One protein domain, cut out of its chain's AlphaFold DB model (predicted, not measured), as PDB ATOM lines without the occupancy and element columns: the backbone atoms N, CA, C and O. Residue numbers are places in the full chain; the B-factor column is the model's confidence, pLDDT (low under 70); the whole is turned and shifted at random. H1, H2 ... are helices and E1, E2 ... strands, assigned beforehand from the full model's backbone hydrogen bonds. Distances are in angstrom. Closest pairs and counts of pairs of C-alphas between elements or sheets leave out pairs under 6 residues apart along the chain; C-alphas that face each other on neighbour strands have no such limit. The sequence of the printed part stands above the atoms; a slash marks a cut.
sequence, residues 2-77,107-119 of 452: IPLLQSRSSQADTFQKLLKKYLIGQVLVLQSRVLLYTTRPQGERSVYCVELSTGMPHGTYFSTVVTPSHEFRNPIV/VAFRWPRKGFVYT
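What this domain is: This is residues 2 to 77 and 107 to 119 of the 452 residues of an uncharacterized protein of Varroa destructor (UniProt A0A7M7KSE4). A small, strongly twisted sheet of three strands, E1, E2 and E3, has one helix, H1, over one face, two layers. After E3 a long unnamed stretch, residues 52 to 77, folds back to pair briefly with E3, and beyond a cut residues 112 to 119, mostly of E4, stick out as an arm. The printed part has 89 residues, in the order H1 E1 E2 E3 E4, with 39 of them, under half, in named elements; the class is mixed, helices and strands. The sheet, order E1 - E2 - E3, is antiparallel, and the whole is compact, with a radius of gyration of the C-alphas of 13.4 A and spans of 38 by 32 by 26 A.

Where its parts are: Find C-alpha 10 at (-5.790, 1.104, 20.410); from there H1 runs 15.4 A through residues 10 to 20. Next come E1, residues 24 to 30, 17.1 A, E2, residues 34 to 39, 16.6 A, and E3, residues 46 to 51, 16.8 A. Past the cut, E4, residues 110 to 118, runs 23.7 A to C-alpha 118 at (4.636, 2.300, 54.701) and bends by 53 degrees at residue 113.

How they stand to each other: E1, E2 and E3 make a meander, each strand the antiparallel neighbour of the one before. In the hairpin E1 and E2, look for N 28 and O 36, 2.8 A; in the hairpin E2 and E3, for N 37 and O 48, 3.0 A. H1 is on the sheet at a height of 8.8 A, slantwise to the strands; its closest C-alpha pair with E3 is Gln 11 and Val 50, 5.9 A. In H1 every O i to N i+4 pair is within hydrogen-bond range. E4 is apart from H1, E1, E2 and E3, and pairs with no named strand.

The domain as a whole: The C-alphas farthest apart, of Arg 8 and Thr 119, are 39.3 A apart. Residues 78 to 106 are not printed; C-alphas 77 and 107 are 27.8 A apart. Mean pLDDT of the printed part is 72.3, with 30 residues under 70, among them 53 to 67.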
ATOM      1  N   ILE A   2     -22.938  -8.109  30.363       55.69
ATOM      2  CA  ILE A   2     -22.796  -6.929  29.492       55.69
ATOM      3  C   ILE A   2     -21.318  -6.759  29.137       55.69
ATOM      4  O   ILE A   2     -20.510  -6.694  30.066       55.69
ATOM      5  N   PRO A   3     -20.947  -6.674  27.849       67.44
ATOM      6  CA  PRO A   3     -19.576  -6.366  27.463       67.44
ATOM      7  C   PRO A   3     -19.209  -4.952  27.932       67.44
ATOM      8  O   PRO A   3     -19.947  -3.999  27.676       67.44
ATOM      9  N   LEU A   4     -18.094  -4.831  28.653       67.31
ATOM     10  CA  LEU A   4     -17.582  -3.566  29.185       67.31
ATOM     11  C   LEU A   4     -16.651  -2.845  28.218       67.31
ATOM     12  O   LEU A   4     -16.639  -1.622  28.208       67.31
ATOM     13  N   LEU A   5     -15.877  -3.577  27.418       72.00
ATOM     14  CA  LEU A   5     -15.036  -2.977  26.384       72.00
ATOM     15  C   LEU A   5     -15.897  -2.664  25.161       72.00
ATOM     16  O   LEU A   5     -16.052  -3.500  24.275       72.00
ATOM     17  N   GLN A   6     -16.502  -1.478  25.160       66.25
ATOM     18  CA  GLN A   6     -17.288  -0.962  24.034       66.25
ATOM     19  C   GLN A   6     -16.525   0.106  23.237       66.25
ATOM     20  O   GLN A   6     -16.931   0.457  22.130       66.25
ATOM     21  N   SER A   7     -15.414   0.615  23.780       64.56
ATOM     22  CA  SER A   7     -14.537   1.576  23.112       64.56
ATOM     23  C   SER A   7     -13.678   0.889  22.039       64.56
ATOM     24  O   SER A   7     -13.148  -0.201  22.243       64.56
ATOM     25  N   ARG A   8     -13.518   1.539  20.876       67.38
ATOM     26  CA  ARG A   8     -12.606   1.114  19.795       67.38
ATOM     27  C   ARG A   8     -11.259   1.836  19.908       67.38
ATOM     28  O   ARG A   8     -10.852   2.537  18.987       67.38
ATOM     29  N   SER A   9     -10.619   1.761  21.074       73.62
ATOM     30  CA  SER A   9      -9.313   2.393  21.298       73.62
ATOM     31  C   SER A   9      -8.166   1.412  21.028       73.62
ATOM     32  O   SER A   9      -8.287   0.213  21.278       73.62
ATOM     33  N   SER A  10      -7.009   1.918  20.588       76.38
ATOM     34  CA  SER A  10      -5.790   1.104  20.410       76.38
ATOM     35  C   SER A  10      -5.347   0.407  21.708       76.38
ATOM     36  O   SER A  10      -4.742  -0.669  21.683       76.38
ATOM     37  N   GLN A  11      -5.686   0.999  22.855       77.69
ATOM     38  CA  GLN A  11      -5.469   0.439  24.186       77.69
ATOM     39  C   GLN A  11      -6.390  -0.753  24.462       77.69
ATOM     40  O   GLN A  11      -5.913  -1.777  24.946       77.69
ATOM     41  N   ALA A  12      -7.679  -0.651  24.119       80.12
ATOM     42  CA  ALA A  12      -8.624  -1.757  24.240       80.12
ATOM     43  C   ALA A  12      -8.197  -2.945  23.362       80.12
ATOM     44  O   ALA A  12      -8.158  -4.078  23.846       80.12
ATOM     45  N   ASP A  13      -7.768  -2.684  22.124       80.50
ATOM     46  CA  ASP A  13      -7.262  -3.721  21.215       80.50
ATOM     47  C   ASP A  13      -5.996  -4.394  21.760       80.50
ATOM     48  O   ASP A  13      -5.848  -5.619  21.711       80.50
ATOM     49  N   THR A  14      -5.063  -3.604  22.299       84.06
ATOM     50  CA  THR A  14      -3.828  -4.124  22.902       84.06
ATOM     51  C   THR A  14      -4.137  -4.965  24.132       84.06
ATOM     52  O   THR A  14      -3.619  -6.075  24.258       84.06
ATOM     53  N   PHE A  15      -5.020  -4.486  25.008       85.38
ATOM     54  CA  PHE A  15      -5.469  -5.237  26.172       85.38
ATOM     55  C   PHE A  15      -6.094  -6.578  25.764       85.38
ATOM     56  O   PHE A  15      -5.686  -7.612  26.284       85.38
ATOM     57  N   GLN A  16      -7.013  -6.597  24.792       84.31
ATOM     58  CA  GLN A  16      -7.634  -7.839  24.312       84.31
ATOM     59  C   GLN A  16      -6.606  -8.813  23.720       84.31
ATOM     60  O   GLN A  16      -6.679 -10.015  23.976       84.31
ATOM     61  N   LYS A  17      -5.616  -8.316  22.967       85.06
ATOM     62  CA  LYS A  17      -4.511  -9.140  22.446       85.06
ATOM     63  C   LYS A  17      -3.669  -9.744  23.570       85.06
ATOM     64  O   LYS A  17      -3.311 -10.915  23.490       85.06
ATOM     65  N   LEU A  18      -3.349  -8.968  24.605       85.12
ATOM     66  CA  LEU A  18      -2.590  -9.445  25.765       85.12
ATOM     67  C   LEU A  18      -3.401 -10.439  26.604       85.12
ATOM     68  O   LEU A  18      -2.848 -11.440  27.055       85.12
ATOM     69  N   LEU A  19      -4.704 -10.197  26.762       83.81
ATOM     70  CA  LEU A  19      -5.632 -11.083  27.461       83.81
ATOM     71  C   LEU A  19      -5.708 -12.448  26.765       83.81
ATOM     72  O   LEU A  19      -5.501 -13.466  27.417       83.81
ATOM     73  N   LYS A  20      -5.879 -12.471  25.436       82.56
ATOM     74  CA  LYS A  20      -5.877 -13.708  24.629       82.56
ATOM     75  C   LYS A  20      -4.555 -14.476  24.674       82.56
ATOM     76  O   LYS A  20      -4.532 -15.686  24.487       82.56
ATOM     77  N   LYS A  21      -3.444 -13.777  24.921       84.62
ATOM     78  CA  LYS A  21      -2.110 -14.372  25.086       84.62
ATOM     79  C   LYS A  21      -1.790 -14.763  26.532       84.62
ATOM     80  O   LYS A  21      -0.661 -15.160  26.792       84.62
ATOM     81  N   TYR A  22      -2.733 -14.625  27.469       79.00
ATOM     82  CA  TYR A  22      -2.516 -14.897  28.897       79.00
ATOM     83  C   TYR A  22      -1.384 -14.061  29.525       79.00
ATOM     84  O   TYR A  22      -0.741 -14.470  30.490       79.00
ATOM     85  N   LEU A  23      -1.141 -12.862  28.986       82.94
ATOM     86  CA  LEU A  23      -0.071 -11.962  29.435       82.94
ATOM     87  C   LEU A  23      -0.545 -10.919  30.452       82.94
ATOM     88  O   LEU A  23       0.262 -10.118  30.923       82.94
ATOM     89  N   ILE A  24      -1.833 -10.914  30.794       82.44
ATOM     90  CA  ILE A  24      -2.404 -10.040  31.821       82.44
ATOM     91  C   ILE A  24      -2.168 -10.665  33.202       82.44
ATOM     92  O   ILE A  24      -2.470 -11.837  33.426       82.44
ATOM     93  N   GLY A  25      -1.594  -9.880  34.113       77.50
ATOM     94  CA  GLY A  25      -1.362 -10.273  35.506       77.50
ATOM     95  C   GLY A  25      -2.608 -10.022  36.345       77.50
ATOM     96  O   GLY A  25      -3.332 -10.945  36.711       77.50
ATOM     97  N   GLN A  26      -2.900  -8.745  36.580       80.38
ATOM     98  CA  GLN A  26      -4.024  -8.285  37.392       80.38
ATOM     99  C   GLN A  26      -4.898  -7.309  36.616       80.38
ATOM    100  O   GLN A  26      -4.422  -6.627  35.709       80.38
ATOM    101  N   VAL A  27      -6.170  -7.208  37.010       80.88
ATOM    102  CA  VAL A  27      -7.119  -6.232  36.467       80.88
ATOM    103  C   VAL A  27      -7.916  -5.604  37.612       80.88
ATOM    104  O   VAL A  27      -8.280  -6.283  38.567       80.88
ATOM    105  N   LEU A  28      -8.206  -4.308  37.522       83.12
ATOM    106  CA  LEU A  28      -9.084  -3.587  38.441       83.12
ATOM    107  C   LEU A  28      -9.992  -2.641  37.652       83.12
ATOM    108  O   LEU A  28      -9.501  -1.771  36.940       83.12
ATOM    109  N   VAL A  29     -11.311  -2.777  37.795       79.44
ATOM    110  CA  VAL A  29     -12.268  -1.832  37.200       79.44
ATOM    111  C   VAL A  29     -12.704  -0.798  38.233       79.44
ATOM    112  O   VAL A  29     -13.290  -1.143  39.255       79.44
ATOM    113  N   LEU A  30     -12.487   0.479  37.924       78.12
ATOM    114  CA  LEU A  30     -12.878   1.620  38.748       78.12
ATOM    115  C   LEU A  30     -14.162   2.241  38.210       78.12
ATOM    116  O   LEU A  30     -14.255   2.587  37.027       78.12
ATOM    117  N   GLN A  31     -15.166   2.370  39.083       72.50
ATOM    118  CA  GLN A  31     -16.459   3.015  38.803       72.50
ATOM    119  C   GLN A  31     -17.147   2.570  37.486       72.50
ATOM    120  O   GLN A  31     -17.989   3.283  36.951       72.50
ATOM    121  N   SER A  32     -16.828   1.377  36.961       67.56
ATOM    122  CA  SER A  32     -17.272   0.890  35.636       67.56
ATOM    123  C   SER A  32     -16.871   1.772  34.437       67.56
ATOM    124  O   SER A  32     -17.496   1.662  33.386       67.56
ATOM    125  N   ARG A  33     -15.857   2.636  34.578       72.00
ATOM    126  CA  ARG A  33     -15.392   3.553  33.516       72.00
ATOM    127  C   ARG A  33     -13.948   3.313  33.102       72.00
ATOM    128  O   ARG A  33     -13.614   3.464  31.933       72.00
ATOM    129  N   VAL A  34     -13.112   2.932  34.061       77.75
ATOM    130  CA  VAL A  34     -11.672   2.775  33.867       77.75
ATOM    131  C   VAL A  34     -11.281   1.351  34.220       77.75
ATOM    132  O   VAL A  34     -11.665   0.852  35.277       77.75
ATOM    133  N   LEU A  35     -10.524   0.703  33.344       82.88
ATOM    134  CA  LEU A  35      -9.917  -0.597  33.583       82.88
ATOM    135  C   LEU A  35      -8.412  -0.404  33.730       82.88
ATOM    136  O   LEU A  35      -7.741   0.053  32.811       82.88
ATOM    137  N   LEU A  36      -7.889  -0.761  34.894       86.88
ATOM    138  CA  LEU A  36      -6.460  -0.842  35.146       86.88
ATOM    139  C   LEU A  36      -5.997  -2.278  34.995       86.88
ATOM    140  O   LEU A  36      -6.712  -3.194  35.403       86.88
ATOM    141  N   TYR A  37      -4.807  -2.482  34.446       86.88
ATOM    142  CA  TYR A  37      -4.223  -3.813  34.355       86.88
ATOM    143  C   TYR A  37      -2.698  -3.802  34.451       86.88
ATOM    144  O   TYR A  37      -2.049  -2.801  34.146       86.88
ATOM    145  N   THR A  38      -2.132  -4.939  34.850       86.50
ATOM    146  CA  THR A  38      -0.688  -5.209  34.823       86.50
ATOM    147  C   THR A  38      -0.376  -6.310  33.814       86.50
ATOM    148  O   THR A  38      -1.248  -7.092  33.425       86.50
ATOM    149  N   THR A  39       0.879  -6.387  33.374       85.25
ATOM    150  CA  THR A  39       1.345  -7.423  32.440       85.25
ATOM    151  C   THR A  39       2.404  -8.314  33.080       85.25
ATOM    152  O   THR A  39       3.366  -7.809  33.661       85.25
ATOM    153  N   ARG A  40       2.285  -9.629  32.885       78.06
ATOM    154  CA  ARG A  40       3.239 -10.646  33.361       78.06
ATOM    155  C   ARG A  40       4.672 -10.500  32.813       78.06
ATOM    156  O   ARG A  40       5.598 -10.542  33.616       78.06
ATOM    157  N   PRO A  41       4.915 -10.278  31.500       63.09
ATOM    158  CA  PRO A  41       6.276 -10.313  30.937       63.09
ATOM    159  C   PRO A  41       7.224  -9.204  31.429       63.09
ATOM    160  O   PRO A  41       8.429  -9.317  31.237       63.09
ATOM    161  N   GLN A  42       6.715  -8.152  32.081       60.44
ATOM    162  CA  GLN A  42       7.524  -7.093  32.707       60.44
ATOM    163  C   GLN A  42       7.550  -7.195  34.246       60.44
ATOM    164  O   GLN A  42       7.812  -6.212  34.939       60.44
ATOM    165  N   GLY A  43       7.230  -8.370  34.799       63.59
ATOM    166  CA  GLY A  43       7.185  -8.592  36.245       63.59
ATOM    167  C   GLY A  43       6.128  -7.746  36.956       63.59
ATOM    168  O   GLY A  43       6.363  -7.322  38.081       63.59
ATOM    169  N   GLU A  44       5.010  -7.435  36.291       77.25
ATOM    170  CA  GLU A  44       3.871  -6.696  36.861       77.25
ATOM    171  C   GLU A  44       4.231  -5.331  37.480       77.25
ATOM    172  O   GLU A  44       3.560  -4.845  38.383       77.25
ATOM    173  N   ARG A  45       5.298  -4.688  36.995       84.19
ATOM    174  CA  ARG A  45       5.786  -3.388  37.500       84.19
ATOM    175  C   ARG A  45       5.037  -2.183  36.945       84.19
ATOM    176  O   ARG A  45       5.114  -1.091  37.503       84.19
ATOM    177  N   SER A  46       4.326  -2.390  35.846       85.94
ATOM    178  CA  SER A  46       3.667  -1.343  35.079       85.94
ATOM    179  C   SER A  46       2.153  -1.452  35.213       85.94
ATOM    180  O   SER A  46       1.587  -2.535  35.040       85.94
ATOM    181  N   VAL A  47       1.497  -0.321  35.483       86.44
ATOM    182  CA  VAL A  47       0.038  -0.179  35.434       86.44
ATOM    183  C   VAL A  47      -0.341   0.486  34.130       86.44
ATOM    184  O   VAL A  47       0.078   1.608  33.843       86.44
ATOM    185  N   TYR A  48      -1.192  -0.188  33.379       86.00
ATOM    186  CA  TYR A  48      -1.821   0.325  32.177       86.00
ATOM    187  C   TYR A  48      -3.272   0.677  32.468       86.00
ATOM    188  O   TYR A  48      -3.889   0.122  33.378       86.00
ATOM    189  N   CYS A  49      -3.811   1.607  31.692       84.25
ATOM    190  CA  CYS A  49      -5.156   2.131  31.852       84.25
ATOM    191  C   CYS A  49      -5.895   2.023  30.518       84.25
ATOM    192  O   CYS A  49      -5.325   2.342  29.476       84.25
ATOM    193  N   VAL A  50      -7.144   1.563  30.556       81.38
ATOM    194  CA  VAL A  50      -8.050   1.468  29.409       81.38
ATOM    195  C   VAL A  50      -9.362   2.139  29.771       81.38
ATOM    196  O   VAL A  50      -9.949   1.879  30.824       81.38
ATOM    197  N   GLU A  51      -9.857   2.970  28.868       78.00
ATOM    198  CA  GLU A  51     -11.196   3.530  28.967       78.00
ATOM    199  C   GLU A  51     -12.259   2.536  28.470       78.00
ATOM    200  O   GLU A  51     -12.154   1.987  27.370       78.00
ATOM    201  N   LEU A  52     -13.308   2.320  29.269       72.62
ATOM    202  CA  LEU A  52     -14.383   1.370  28.961       72.62
ATOM    203  C   LEU A  52     -15.571   1.998  28.204       72.62
ATOM    204  O   LEU A  52     -16.237   1.303  27.439       72.62
ATOM    205  N   SER A  53     -15.854   3.292  28.400       64.88
ATOM    206  CA  SER A  53     -17.047   3.971  27.860       64.88
ATOM    207  C   SER A  53     -16.723   4.958  26.741       64.88
ATOM    208  O   SER A  53     -15.720   5.643  26.805       64.88
ATOM    209  N   THR A  54     -17.611   5.106  25.758       55.53
ATOM    210  CA  THR A  54     -17.448   5.985  24.581       55.53
ATOM    211  C   THR A  54     -17.830   7.457  24.811       55.53
ATOM    212  O   THR A  54     -17.931   8.214  23.853       55.53
ATOM    213  N   GLY A  55     -18.083   7.866  26.059       51.97
ATOM    214  CA  GLY A  55     -18.712   9.154  26.384       51.97
ATOM    215  C   GLY A  55     -17.871  10.134  27.204       51.97
ATOM    216  O   GLY A  55     -18.413  11.158  27.618       51.97
ATOM    217  N   MET A  56     -16.598   9.846  27.494       51.12
ATOM    218  CA  MET A  56     -15.740  10.868  28.096       51.12
ATOM    219  C   MET A  56     -15.295  11.849  27.010       51.12
ATOM    220  O   MET A  56     -15.075  11.432  25.869       51.12
ATOM    221  N   PRO A  57     -15.151  13.147  27.335       47.84
ATOM    222  CA  PRO A  57     -14.534  14.083  26.412       47.84
ATOM    223  C   PRO A  57     -13.179  13.506  26.014       47.84
ATOM    224  O   PRO A  57     -12.378  13.175  26.889       47.84
ATOM    225  N   HIS A  58     -12.960  13.327  24.710       44.75
ATOM    226  CA  HIS A  58     -11.700  12.839  24.172       44.75
ATOM    227  C   HIS A  58     -10.575  13.749  24.665       44.75
ATOM    228  O   HIS A  58     -10.317  14.811  24.101       44.75
ATOM    229  N   GLY A  59      -9.918  13.345  25.751       45.78
ATOM    230  CA  GLY A  59      -8.659  13.932  26.150       45.78
ATOM    231  C   GLY A  59      -7.688  13.653  25.016       45.78
ATOM    232  O   GLY A  59      -7.364  12.499  24.743       45.78
ATOM    233  N   THR A  60      -7.239  14.709  24.353       41.31
ATOM    234  CA  THR A  60      -6.305  14.764  23.217       41.31
ATOM    235  C   THR A  60      -4.906  14.188  23.507       41.31
ATOM    236  O   THR A  60      -3.947  14.509  22.815       41.31
ATOM    237  N   TYR A  61      -4.753  13.338  24.524       45.47
ATOM    238  CA  TYR A  61      -3.464  13.038  25.147       45.47
ATOM    239  C   TYR A  61      -3.127  11.550  25.260       45.47
ATOM    240  O   TYR A  61      -2.035  11.223  25.728       45.47
ATOM    241  N   PHE A  62      -3.987  10.634  24.799       44.62
ATOM    242  CA  PHE A  62      -3.530   9.260  24.586       44.62
ATOM    243  C   PHE A  62      -2.694   9.221  23.320       44.62
ATOM    244  O   PHE A  62      -3.212   9.168  22.207       44.62
ATOM    245  N   SER A  63      -1.379   9.261  23.519       40.50
ATOM    246  CA  SER A  63      -0.431   8.823  22.507       40.50
ATOM    247  C   SER A  63      -0.911   7.491  21.927       40.50
ATOM    248  O   SER A  63      -1.350   6.597  22.654       40.50
ATOM    249  N   THR A  64      -0.807   7.349  20.609       42.72
ATOM    250  CA  THR A  64      -1.017   6.083  19.893       42.72
ATOM    251  C   THR A  64      -0.100   4.963  20.406       42.72
ATOM    252  O   THR A  64      -0.343   3.791  20.123       42.72
ATOM    253  N   VAL A  65       0.918   5.314  21.198       45.91
ATOM    254  CA  VAL A  65       1.806   4.407  21.919       45.91
ATOM    255  C   VAL A  65       1.218   4.083  23.294       45.91
ATOM    256  O   VAL A  65       0.974   4.975  24.104       45.91
ATOM    257  N   VAL A  66       1.032   2.790  23.577       59.38
ATOM    258  CA  VAL A  66       0.596   2.279  24.886       59.38
ATOM    259  C   VAL A  66       1.716   2.495  25.907       59.38
ATOM    260  O   VAL A  66       2.548   1.621  26.140       59.38
ATOM    261  N   THR A  67       1.774   3.689  26.488       64.94
ATOM    262  CA  THR A  67       2.695   4.010  27.578       64.94
ATOM    263  C   THR A  67       2.092   3.592  28.921       64.94
ATOM    264  O   THR A  67       0.878   3.713  29.129       64.94
ATOM    265  N   PRO A  68       2.906   3.063  29.851       71.38
ATOM    266  CA  PRO A  68       2.426   2.735  31.183       71.38
ATOM    267  C   PRO A  68       1.958   4.011  31.891       71.38
ATOM    268  O   PRO A  68       2.631   5.039  31.874       71.38
ATOM    269  N   SER A  69       0.792   3.947  32.535       75.69
ATOM    270  CA  SER A  69       0.284   5.047  33.358       75.69
ATOM    271  C   SER A  69       1.140   5.231  34.606       75.69
ATOM    272  O   SER A  69       1.404   6.365  35.006       75.69
ATOM    273  N   HIS A  70       1.588   4.124  35.208       79.31
ATOM    274  CA  HIS A  70       2.562   4.083  36.299       79.31
ATOM    275  C   HIS A  70       3.570   2.969  36.078       79.31
ATOM    276  O   HIS A  70       3.219   1.906  35.578       79.31
ATOM    277  N   GLU A  71       4.792   3.207  36.532       84.62
ATOM    278  CA  GLU A  71       5.853   2.217  36.578       84.62
ATOM    279  C   GLU A  71       6.481   2.252  37.971       84.62
ATOM    280  O   GLU A  71       6.715   3.324  38.542       84.62
ATOM    281  N   PHE A  72       6.693   1.070  38.536       84.31
ATOM    282  CA  PHE A  72       7.255   0.880  39.861       84.31
ATOM    283  C   PHE A  72       8.562   0.104  39.771       84.31
ATOM    284  O   PHE A  72       8.759  -0.750  38.912       84.31
ATOM    285  N   ARG A  73       9.464   0.362  40.720       85.06
ATOM    286  CA  ARG A  73      10.701  -0.417  40.843       85.06
ATOM    287  C   ARG A  73      10.413  -1.878  41.203       85.06
ATOM    288  O   ARG A  73      11.098  -2.776  40.718       85.06
ATOM    289  N   ASN A  74       9.407  -2.085  42.048       82.81
ATOM    290  CA  ASN A  74       9.007  -3.384  42.570       82.81
ATOM    291  C   ASN A  74       7.702  -3.856  41.903       82.81
ATOM    292  O   ASN A  74       6.837  -3.018  41.638       82.81
ATOM    293  N   PRO A  75       7.554  -5.165  41.621       83.38
ATOM    294  CA  PRO A  75       6.314  -5.761  41.124       83.38
ATOM    295  C   PRO A  75       5.083  -5.361  41.936       83.38
ATOM    296  O   PRO A  75       5.134  -5.322  43.167       83.38
ATOM    297  N   ILE A  76       3.968  -5.109  41.255       83.38
ATOM    298  CA  ILE A  76       2.677  -4.852  41.888       83.38
ATOM    299  C   ILE A  76       2.040  -6.193  42.231       83.38
ATOM    300  O   ILE A  76       1.772  -7.004  41.357       83.38
ATOM    301  N   VAL A  77       1.747  -6.406  43.507       78.88
ATOM    302  CA  VAL A  77       1.127  -7.628  44.037       78.88
ATOM    303  C   VAL A  77      -0.395  -7.510  44.101       78.88
ATOM    304  O   VAL A  77      -1.099  -8.511  43.988       78.88
ATOM    305  N   VAL A 107     -11.405  13.858  34.870       70.81
ATOM    306  CA  VAL A 107     -11.589  14.942  33.892       70.81
ATOM    307  C   VAL A 107     -10.339  15.083  33.037       70.81
ATOM    308  O   VAL A 107     -10.420  15.105  31.815       70.81
ATOM    309  N   ALA A 108      -9.172  15.129  33.682       67.56
ATOM    310  CA  ALA A 108      -7.891  15.198  32.985       67.56
ATOM    311  C   ALA A 108      -7.325  13.816  32.601       67.56
ATOM    312  O   ALA A 108      -6.224  13.747  32.059       67.56
ATOM    313  N   PHE A 109      -8.041  12.736  32.938       69.12
ATOM    314  CA  PHE A 109      -7.646  11.331  32.792       69.12
ATOM    315  C   PHE A 109      -6.168  11.087  33.142       69.12
ATOM    316  O   PHE A 109      -5.378  10.553  32.364       69.12
ATOM    317  N   ARG A 110      -5.754  11.538  34.326       73.50
ATOM    318  CA  ARG A 110      -4.356  11.450  34.776       73.50
ATOM    319  C   ARG A 110      -4.267  11.205  36.271       73.50
ATOM    320  O   ARG A 110      -5.252  11.313  36.993       73.50
ATOM    321  N   TRP A 111      -3.058  10.932  36.743       76.50
ATOM    322  CA  TRP A 111      -2.761  10.673  38.150       76.50
ATOM    323  C   TRP A 111      -2.035  11.865  38.785       76.50
ATOM    324  O   TRP A 111      -0.806  11.850  38.877       76.50
ATOM    325  N   PRO A 112      -2.742  12.933  39.199       70.00
ATOM    326  CA  PRO A 112      -2.099  14.156  39.681       70.00
ATOM    327  C   PRO A 112      -1.357  13.995  41.012       70.00
ATOM    328  O   PRO A 112      -0.524  14.835  41.342       70.00
ATOM    329  N   ARG A 113      -1.682  12.977  41.823       70.50
ATOM    330  CA  ARG A 113      -1.132  12.829  43.177       70.50
ATOM    331  C   ARG A 113      -0.788  11.385  43.503       70.50
ATOM    332  O   ARG A 113      -1.576  10.480  43.228       70.50
ATOM    333  N   LYS A 114       0.355  11.220  44.176       72.94
ATOM    334  CA  LYS A 114       0.860   9.961  44.728       72.94
ATOM    335  C   LYS A 114       1.173  10.156  46.210       72.94
ATOM    336  O   LYS A 114       1.979  11.009  46.568       72.94
ATOM    337  N   GLY A 115       0.518   9.384  47.062       74.50
ATOM    338  CA  GLY A 115       0.884   9.176  48.457       74.50
ATOM    339  C   GLY A 115       1.439   7.767  48.652       74.50
ATOM    340  O   GLY A 115       1.308   6.906  47.779       74.50
ATOM    341  N   PHE A 116       2.046   7.516  49.805       73.88
ATOM    342  CA  PHE A 116       2.455   6.173  50.195       73.88
ATOM    343  C   PHE A 116       2.109   5.926  51.658       73.88
ATOM    344  O   PHE A 116       2.162   6.833  52.491       73.88
ATOM    345  N   VAL A 117       1.754   4.682  51.947       69.75
ATOM    346  CA  VAL A 117       1.637   4.138  53.289       69.75
ATOM    347  C   VAL A 117       2.739   3.098  53.424       69.75
ATOM    348  O   VAL A 117       2.781   2.115  52.681       69.75
ATOM    349  N   TYR A 118       3.658   3.324  54.364       63.56
ATOM    350  CA  TYR A 118       4.636   2.300  54.701       63.56
ATOM    351  C   TYR A 118       3.947   1.259  55.574       63.56
ATOM    352  O   TYR A 118       3.670   1.503  56.748       63.56
ATOM    353  N   THR A 119       3.634   0.111  54.985       57.66
ATOM    354  CA  THR A 119       3.092  -1.021  55.726       57.66
ATOM    355  C   THR A 119       4.208  -2.035  55.917       57.66
ATOM    356  O   THR A 119       4.897  -2.396  54.968       57.66
TER     357      THR A 119